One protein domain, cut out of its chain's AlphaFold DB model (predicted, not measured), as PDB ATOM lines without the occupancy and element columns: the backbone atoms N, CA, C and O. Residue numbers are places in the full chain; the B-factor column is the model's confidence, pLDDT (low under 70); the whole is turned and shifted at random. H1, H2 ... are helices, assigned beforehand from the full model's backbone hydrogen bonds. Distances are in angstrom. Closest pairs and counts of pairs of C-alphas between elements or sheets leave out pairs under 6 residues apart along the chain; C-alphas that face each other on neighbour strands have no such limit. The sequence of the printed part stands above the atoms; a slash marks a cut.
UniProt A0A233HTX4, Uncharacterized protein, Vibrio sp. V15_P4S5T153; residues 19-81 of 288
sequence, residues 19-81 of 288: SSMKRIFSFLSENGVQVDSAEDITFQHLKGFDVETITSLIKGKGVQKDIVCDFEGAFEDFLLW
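AT A GLANCE: This is residues 19 to 81 of the 288 residues of an uncharacterized protein of Vibrio sp. V15_P4S5T153 (UniProt A0A233HTX4). H3 and H4 fold back on each other as a loose helical hairpin, and the early residues of H1, 20 to 24, pack on H3, so that H3 is between H1 and H4. The short H2 is near the later parts of both H1 and H4, reached from H1 by a long loop of residues 31 to 42. The printed part has 63 residues with four named helices, in the order H1, H2, H3, H4, and no named strand; the class is all helix. It is compact, with a radius of gyration of the C-alphas of 11.2 A, and rounded, spanning 29 by 28 by 17 A.

IN THESE COORDINATES: H1 is residues 19 to 30, 16.8 A from first to last C-alpha, and begins with the C-alpha of Ser 19 at (6.866, -34.037, 26.425). Residues 31 to 42 follow with no named element. H2 is residues 43 to 46, 5.2 A long. H3 is residues 51 to 58, 10.9 A long, beginning with C-alpha 51 at (-1.912, -24.343, 13.552). H4, the longest helix, is residues 65 to 79, 21.3 A long, ending with C-alpha 79 at (-8.763, -28.457, 9.347).

HOW THE PARTS SIT: H1 touches H3 with residues 20 to 24 alone, and their closest C-alphas, those of Ser 20 and Ile 58, are 4.8 A apart. The two helices run opposite ways at a steep tilt of 55 degrees. H1 and H2 are close but not clearly touching, with the C-alphas of Leu 28 and His 45 closest at 7.7 A. H2 and H3 are also close but not clearly touching, the closest C-alphas being those of Leu 46 and Ile 54 at 7.7 A. H2 and H4 are close but not clearly touching too, with the C-alphas of Phe 43 and Phe 78 closest at 6.8 A. H3 and H4 touch and form a helical hairpin, running opposite ways at a steep tilt of 39 degrees; their closest C-alphas, those of Thr 55 and Glu 72, are 6.6 A apart. H1 and H4 are apart. In H1 and H4 every O i to N i+4 pair is within hydrogen-bond range, in H3 3 of 4 are, and H2 is too short for such a pair.

THE WHOLE: The two C-alphas farthest apart are those of Lys 61 and Trp 81, 31.1 A. The printed part has no cut. The link from H1 to H2 is long, with 12 residues; H2 to H3 is tight and H3 to H4 is short. The mean pLDDT of the printed part is 84.5, and that of H4 is 73. Residue 70, residues 73 to 74, residue 77 and residues 80 to 81 are under 70.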
ATOM      1  N   SER A  19       6.680 -35.413  25.944       90.06
ATOM      2  CA  SER A  19       6.866 -34.037  26.425       90.06
ATOM      3  C   SER A  19       6.054 -33.002  25.637       90.06
ATOM      4  O   SER A  19       5.600 -32.018  26.217       90.06
ATOM      5  N   SER A  20       5.855 -33.202  24.335       92.62
ATOM      6  CA  SER A  20       4.964 -32.385  23.503       92.62
ATOM      7  C   SER A  20       3.503 -32.686  23.825       92.62
ATOM      8  O   SER A  20       2.741 -31.754  24.060       92.62
ATOM      9  N   MET A  21       3.150 -33.964  23.984       94.06
ATOM     10  CA  MET A  21       1.805 -34.385  24.394       94.06
ATOM     11  C   MET A  21       1.371 -33.752  25.722       94.06
ATOM     12  O   MET A  21       0.272 -33.220  25.819       94.06
ATOM     13  N   LYS A  22       2.256 -33.696  26.728       94.06
ATOM     14  CA  LYS A  22       1.972 -33.016  28.009       94.06
ATOM     15  C   LYS A  22       1.715 -31.515  27.863       94.06
ATOM     16  O   LYS A  22       0.878 -30.971  28.582       94.06
ATOM     17  N   ARG A  23       2.440 -30.841  26.965       94.31
ATOM     18  CA  ARG A  23       2.258 -29.404  26.701       94.31
ATOM     19  C   ARG A  23       0.923 -29.140  26.013       94.31
ATOM     20  O   ARG A  23       0.197 -28.259  26.458       94.31
ATOM     21  N   ILE A  24       0.576 -29.950  25.011       94.81
ATOM     22  CA  ILE A  24      -0.730 -29.895  24.342       94.81
ATOM     23  C   ILE A  24      -1.851 -30.178  25.345       94.81
ATOM     24  O   ILE A  24      -2.789 -29.400  25.433       94.81
ATOM     25  N   PHE A  25      -1.731 -31.230  26.158       96.62
ATOM     26  CA  PHE A  25      -2.725 -31.568  27.179       96.62
ATOM     27  C   PHE A  25      -2.971 -30.419  28.161       96.62
ATOM     28  O   PHE A  25      -4.115 -30.070  28.435       96.62
ATOM     29  N   SER A  26      -1.895 -29.800  28.660       96.12
ATOM     30  CA  SER A  26      -1.996 -28.665  29.587       96.12
ATOM     31  C   SER A  26      -2.709 -27.484  28.926       96.12
ATOM     32  O   SER A  26      -3.642 -26.937  29.503       96.12
ATOM     33  N   PHE A  27      -2.340 -27.157  27.684       97.00
ATOM     34  CA  PHE A  27      -2.989 -26.106  26.903       97.00
ATOM     35  C   PHE A  27      -4.482 -26.383  26.664       97.00
ATOM     36  O   PHE A  27      -5.312 -25.497  26.853       97.00
ATOM     37  N   LEU A  28      -4.844 -27.612  26.289       96.19
ATOM     38  CA  LEU A  28      -6.237 -28.018  26.090       96.19
ATOM     39  C   LEU A  28      -7.047 -27.900  27.388       96.19
ATOM     40  O   LEU A  28      -8.138 -27.329  27.380       96.19
ATOM     41  N   SER A  29      -6.482 -28.351  28.513       94.75
ATOM     42  CA  SER A  29      -7.110 -28.232  29.831       94.75
ATOM     43  C   SER A  29      -7.288 -26.774  30.266       94.75
ATOM     44  O   SER A  29      -8.326 -26.440  30.836       94.75
ATOM     45  N   GLU A  30      -6.309 -25.901  30.007       96.31
ATOM     46  CA  GLU A  30      -6.395 -24.458  30.287       96.31
ATOM     47  C   GLU A  30      -7.495 -23.772  29.462       96.31
ATOM     48  O   GLU A  30      -8.109 -22.813  29.925       96.31
ATOM     49  N   ASN A  31      -7.789 -24.303  28.271       95.12
ATOM     50  CA  ASN A  31      -8.841 -23.820  27.376       95.12
ATOM     51  C   ASN A  31     -10.173 -24.584  27.527       95.12
ATOM     52  O   ASN A  31     -11.073 -24.429  26.704       95.12
ATOM     53  N   GLY A  32     -10.329 -25.394  28.583       91.06
ATOM     54  CA  GLY A  32     -11.592 -26.060  28.919       91.06
ATOM     55  C   GLY A  32     -11.974 -27.240  28.019       91.06
ATOM     56  O   GLY A  32     -13.118 -27.692  28.072       91.06
ATOM     57  N   VAL A  33     -11.044 -27.756  27.212       93.12
ATOM     58  CA  VAL A  33     -11.251 -28.970  26.415       93.12
ATOM     59  C   VAL A  33     -11.062 -30.189  27.314       93.12
ATOM     60  O   VAL A  33     -10.021 -30.348  27.950       93.12
ATOM     61  N   GLN A  34     -12.078 -31.052  27.382       91.44
ATOM     62  CA  GLN A  34     -12.018 -32.275  28.181       91.44
ATOM     63  C   GLN A  34     -11.270 -33.374  27.426       91.44
ATOM     64  O   GLN A  34     -11.670 -33.755  26.330       91.44
ATOM     65  N   VAL A  35     -10.200 -33.878  28.039       90.56
ATOM     66  CA  VAL A  35      -9.445 -35.057  27.606       90.56
ATOM     67  C   VAL A  35      -9.050 -35.827  28.866       90.56
ATOM     68  O   VAL A  35      -8.588 -35.213  29.829       90.56
ATOM     69  N   ASP A  36      -9.224 -37.148  28.874       88.81
ATOM     70  CA  ASP A  36      -8.974 -37.976  30.064       88.81
ATOM     71  C   ASP A  36      -7.485 -38.048  30.428       88.81
ATOM     72  O   ASP A  36      -7.110 -38.000  31.603       88.81
ATOM     73  N   SER A  37      -6.611 -38.112  29.421       93.38
ATOM     74  CA  SER A  37      -5.168 -38.110  29.622       93.38
ATOM     75  C   SER A  37      -4.412 -37.478  28.454       93.38
ATOM     76  O   SER A  37      -4.934 -37.292  27.356       93.38
ATOM     77  N   ALA A  38      -3.129 -37.183  28.671       90.50
ATOM     78  CA  ALA A  38      -2.257 -36.705  27.602       90.50
ATOM     79  C   ALA A  38      -2.054 -37.744  26.487       90.50
ATOM     80  O   ALA A  38      -1.594 -37.378  25.415       90.50
ATOM     81  N   GLU A  39      -2.350 -39.019  26.726       89.31
ATOM     82  CA  GLU A  39      -2.206 -40.092  25.740       89.31
ATOM     83  C   GLU A  39      -3.437 -40.201  24.830       89.31
ATOM     84  O   GLU A  39      -3.300 -40.651  23.697       89.31
ATOM     85  N   ASP A  40      -4.587 -39.687  25.273       88.25
ATOM     86  CA  ASP A  40      -5.875 -39.796  24.576       88.25
ATOM     87  C   ASP A  40      -6.173 -38.601  23.654       88.25
ATOM     88  O   ASP A  40      -7.255 -38.495  23.074       88.25
ATOM     89  N   ILE A  41      -5.222 -37.673  23.500       90.12
ATOM     90  CA  ILE A  41      -5.415 -36.505  22.637       90.12
ATOM     91  C   ILE A  41      -5.466 -36.951  21.176       90.12
ATOM     92  O   ILE A  41      -4.526 -37.560  20.659       90.12
ATOM     93  N   THR A  42      -6.535 -36.553  20.499       88.88
ATOM     94  CA  THR A  42      -6.728 -36.681  19.047       88.88
ATOM     95  C   THR A  42      -6.748 -35.318  18.348       88.88
ATOM     96  O   THR A  42      -6.901 -34.288  19.007       88.88
ATOM     97  N   PHE A  43      -6.666 -35.295  17.012       84.38
ATOM     98  CA  PHE A  43      -6.808 -34.055  16.230       84.38
ATOM     99  C   PHE A  43      -8.145 -33.334  16.465       84.38
ATOM    100  O   PHE A  43      -8.171 -32.108  16.490       84.38
ATOM    101  N   GLN A  44      -9.234 -34.063  16.731       85.06
ATOM    102  CA  GLN A  44     -10.538 -33.473  17.051       85.06
ATOM    103  C   GLN A  44     -10.477 -32.517  18.243       85.06
ATOM    104  O   GLN A  44     -11.147 -31.486  18.252       85.06
ATOM    105  N   HIS A  45      -9.662 -32.838  19.244       91.69
ATOM    106  CA  HIS A  45      -9.499 -31.996  20.426       91.69
ATOM    107  C   HIS A  45      -8.776 -30.681  20.109       91.69
ATOM    108  O   HIS A  45      -8.883 -29.727  20.871       91.69
ATOM    109  N   LEU A  46      -8.064 -30.617  18.979       90.81
ATOM    110  CA  LEU A  46      -7.389 -29.418  18.492       90.81
ATOM    111  C   LEU A  46      -8.311 -28.516  17.653       90.81
ATOM    112  O   LEU A  46      -7.892 -27.445  17.209       90.81
ATOM    113  N   LYS A  47      -9.565 -28.921  17.419       86.56
ATOM    114  CA  LYS A  47     -10.523 -28.142  16.632       86.56
ATOM    115  C   LYS A  47     -10.719 -26.744  17.214       86.56
ATOM    116  O   LYS A  47     -11.048 -26.590  18.386       86.56
ATOM    117  N   GLY A  48     -10.619 -25.733  16.354       83.94
ATOM    118  CA  GLY A  48     -10.847 -24.335  16.724       83.94
ATOM    119  C   GLY A  48      -9.608 -23.617  17.262       83.94
ATOM    120  O   GLY A  48      -9.683 -22.414  17.498       83.94
ATOM    121  N   PHE A  49      -8.480 -24.317  17.402       89.44
ATOM    122  CA  PHE A  49      -7.178 -23.702  17.644       89.44
ATOM    123  C   PHE A  49      -6.415 -23.537  16.331       89.44
ATOM    124  O   PHE A  49      -6.574 -24.328  15.401       89.44
ATOM    125  N   ASP A  50      -5.587 -22.502  16.247       88.56
ATOM    126  CA  ASP A  50      -4.764 -22.253  15.070       88.56
ATOM    127  C   ASP A  50      -3.510 -23.149  15.039       88.56
ATOM    128  O   ASP A  50      -2.971 -23.569  16.072       88.56
ATOM    129  N   VAL A  51      -3.042 -23.438  13.819       84.50
ATOM    130  CA  VAL A  51      -1.912 -24.343  13.552       84.50
ATOM    131  C   VAL A  51      -0.624 -23.857  14.210       84.50
ATOM    132  O   VAL A  51       0.134 -24.661  14.761       84.50
ATOM    133  N   GLU A  52      -0.384 -22.545  14.204       89.25
ATOM    134  CA  GLU A  52       0.836 -21.949  14.743       89.25
ATOM    135  C   GLU A  52       0.913 -22.126  16.265       89.25
ATOM    136  O   GLU A  52       1.937 -22.588  16.782       89.25
ATOM    137  N   THR A  53      -0.185 -21.844  16.972       92.31
ATOM    138  CA  THR A  53      -0.300 -22.011  18.422       92.31
ATOM    139  C   THR A  53      -0.030 -23.452  18.820       92.31
ATOM    140  O   THR A  53       0.876 -23.693  19.622       92.31
ATOM    141  N   ILE A  54      -0.738 -24.425  18.236       93.00
ATOM    142  CA  ILE A  54      -0.540 -25.833  18.609       93.00
ATOM    143  C   ILE A  54       0.871 -26.300  18.255       93.00
ATOM    144  O   ILE A  54       1.524 -26.974  19.056       93.00
ATOM    145  N   THR A  55       1.405 -25.880  17.111       89.25
ATOM    146  CA  THR A  55       2.748 -26.306  16.732       89.25
ATOM    147  C   THR A  55       3.835 -25.706  17.623       89.25
ATOM    148  O   THR A  55       4.844 -26.360  17.924       89.25
ATOM    149  N   SER A  56       3.642 -24.483  18.118       91.31
ATOM    150  CA  SER A  56       4.562 -23.872  19.082       91.31
ATOM    151  C   SER A  56       4.719 -24.717  20.356       91.31
ATOM    152  O   SER A  56       5.820 -24.812  20.904       91.31
ATOM    153  N   LEU A  57       3.660 -25.426  20.770       92.19
ATOM    154  CA  LEU A  57       3.663 -26.324  21.930       92.19
ATOM    155  C   LEU A  57       4.453 -27.609  21.680       92.19
ATOM    156  O   LEU A  57       4.874 -28.267  22.631       92.19
ATOM    157  N   ILE A  58       4.681 -27.970  20.420       88.12
ATOM    158  CA  ILE A  58       5.450 -29.152  20.025       88.12
ATOM    159  C   ILE A  58       6.928 -28.797  19.891       88.12
ATOM    160  O   ILE A  58       7.791 -29.564  20.328       88.12
ATOM    161  N   LYS A  59       7.236 -27.602  19.374       85.00
ATOM    162  CA  LYS A  59       8.605 -27.091  19.225       85.00
ATOM    163  C   LYS A  59       9.311 -27.106  20.590       85.00
ATOM    164  O   LYS A  59       8.856 -26.520  21.568       85.00
ATOM    165  N   GLY A  60      10.400 -27.862  20.713       78.50
ATOM    166  CA  GLY A  60      11.073 -28.081  21.994       78.50
ATOM    167  C   GLY A  60      12.448 -28.719  21.840       78.50
ATOM    168  O   GLY A  60      12.789 -29.262  20.789       78.50
ATOM    169  N   LYS A  61      13.261 -28.652  22.898       73.88
ATOM    170  CA  LYS A  61      14.611 -29.225  22.896       73.88
ATOM    171  C   LYS A  61      14.536 -30.740  22.656       73.88
ATOM    172  O   LYS A  61      13.974 -31.458  23.475       73.88
ATOM    173  N   GLY A  62      15.128 -31.207  21.556       74.94
ATOM    174  CA  GLY A  62      15.184 -32.629  21.194       74.94
ATOM    175  C   GLY A  62      14.054 -33.126  20.286       74.94
ATOM    176  O   GLY A  62      14.073 -34.297  19.924       74.94
ATOM    177  N   VAL A  63      13.109 -32.268  19.888       81.19
ATOM    178  CA  VAL A  63      12.114 -32.610  18.860       81.19
ATOM    179  C   VAL A  63      12.722 -32.353  17.485       81.19
ATOM    180  O   VAL A  63      13.272 -31.277  17.240       81.19
ATOM    181  N   GLN A  64      12.677 -33.356  16.613       76.25
ATOM    182  CA  GLN A  64      13.226 -33.253  15.265       76.25
ATOM    183  C   GLN A  64      12.317 -32.372  14.386       76.25
ATOM    184  O   GLN A  64      11.113 -32.283  14.620       76.25
ATOM    185  N   LYS A  65      12.906 -31.635  13.434       77.56
ATOM    186  CA  LYS A  65      12.170 -30.646  12.622       77.56
ATOM    187  C   LYS A  65      11.156 -31.291  11.677       77.56
ATOM    188  O   LYS A  65      10.107 -30.710  11.457       77.56
ATOM    189  N   ASP A  66      11.477 -32.464  11.154       70.25
ATOM    190  CA  ASP A  66      10.591 -33.310  10.352       70.25
ATOM    191  C   ASP A  66       9.312 -33.677  11.114       70.25
ATOM    192  O   ASP A  66       8.235 -33.430  10.599       70.25
ATOM    193  N   ILE A  67       9.405 -34.099  12.381       72.38
ATOM    194  CA  ILE A  67       8.225 -34.392  13.223       72.38
ATOM    195  C   ILE A  67       7.295 -33.173  13.339       72.38
ATOM    196  O   ILE A  67       6.074 -33.304  13.363       72.38
ATOM    197  N   VAL A  68       7.879 -31.977  13.448       76.81
ATOM    198  CA  VAL A  68       7.123 -30.722  13.543       76.81
ATOM    199  C   VAL A  68       6.432 -30.405  12.215       76.81
ATOM    200  O   VAL A  68       5.252 -30.080  12.231       76.81
ATOM    201  N   CYS A  69       7.143 -30.531  11.093       70.19
ATOM    202  CA  CYS A  69       6.587 -30.300   9.759       70.19
ATOM    203  C   CYS A  69       5.498 -31.322   9.398       70.19
ATOM    204  O   CYS A  69       4.459 -30.937   8.870       70.19
ATOM    205  N   ASP A  70       5.702 -32.598   9.730       67.44
ATOM    206  CA  ASP A  70       4.721 -33.660   9.506       67.44
ATOM    207  C   ASP A  70       3.440 -33.391  10.309       67.44
ATOM    208  O   ASP A  70       2.336 -33.587   9.805       67.44
ATOM    209  N   PHE A  71       3.571 -32.916  11.556       80.81
ATOM    210  CA  PHE A  71       2.420 -32.528  12.371       80.81
ATOM    211  C   PHE A  71       1.702 -31.291  11.822       80.81
ATOM    212  O   PHE A  71       0.475 -31.299  11.784       80.81
ATOM    213  N   GLU A  72       2.436 -30.245  11.420       78.94
ATOM    214  CA  GLU A  72       1.857 -29.033  10.814       78.94
ATOM    215  C   GLU A  72       0.991 -29.412   9.607       78.94
ATOM    216  O   GLU A  72      -0.192 -29.080   9.589       78.94
ATOM    217  N   GLY A  73       1.536 -30.201   8.672       65.25
ATOM    218  CA  GLY A  73       0.795 -30.670   7.498       65.25
ATOM    219  C   GLY A  73      -0.430 -31.511   7.862       65.25
ATOM    220  O   GLY A  73      -1.524 -31.262   7.366       65.25
ATOM    221  N   ALA A  74      -0.291 -32.448   8.805       68.81
ATOM    222  CA  ALA A  74      -1.415 -33.261   9.265       68.81
ATOM    223  C   ALA A  74      -2.506 -32.440   9.975       68.81
ATOM    224  O   ALA A  74      -3.689 -32.762   9.872       68.81
ATOM    225  N   PHE A  75      -2.140 -31.388  10.712       78.38
ATOM    226  CA  PHE A  75      -3.113 -30.526  11.377       78.38
ATOM    227  C   PHE A  75      -3.821 -29.606  10.378       78.38
ATOM    228  O   PHE A  75      -5.030 -29.421  10.474       78.38
ATOM    229  N   GLU A  76      -3.107 -29.083   9.383       71.38
ATOM    230  CA  GLU A  76      -3.714 -28.365   8.257       71.38
ATOM    231  C   GLU A  76      -4.686 -29.260   7.486       71.38
ATOM    232  O   GLU A  76      -5.814 -28.846   7.215       71.38
ATOM    233  N   ASP A  77      -4.301 -30.511   7.227       63.66
ATOM    234  CA  ASP A  77      -5.179 -31.498   6.611       63.66
ATOM    235  C   ASP A  77      -6.405 -31.776   7.483       63.66
ATOM    236  O   ASP A  77      -7.511 -31.785   6.950       63.66
ATOM    237  N   PHE A  78      -6.254 -31.913   8.810       73.06
ATOM    238  CA  PHE A  78      -7.374 -32.021   9.757       73.06
ATOM    239  C   PHE A  78      -8.373 -30.863   9.614       73.06
ATOM    240  O   PHE A  78      -9.582 -31.086   9.628       73.06
ATOM    241  N   LEU A  79      -7.891 -29.628   9.473       72.75
ATOM    242  CA  LEU A  79      -8.763 -28.457   9.347       72.75
ATOM    243  C   LEU A  79      -9.592 -28.478   8.057       72.75
ATOM    244  O   LEU A  79     -10.630 -27.817   7.984       72.75
ATOM    245  N   LEU A  80      -9.173 -29.259   7.059       61.50
ATOM    246  CA  LEU A  80      -9.963 -29.512   5.863       61.50
ATOM    247  C   LEU A  80     -11.094 -30.511   6.100       61.50
ATOM    248  O   LEU A  80     -11.926 -30.626   5.214       61.50
ATOM    249  N   TRP A  81     -11.180 -31.217   7.231       59.12
ATOM    250  CA  TRP A  81     -12.261 -32.176   7.493       59.12
ATOM    251  C   TRP A  81     -13.556 -31.489   7.906       59.12
ATOM    252  O   TRP A  81     -13.558 -30.598   8.767       59.12
TER     253      TRP A  81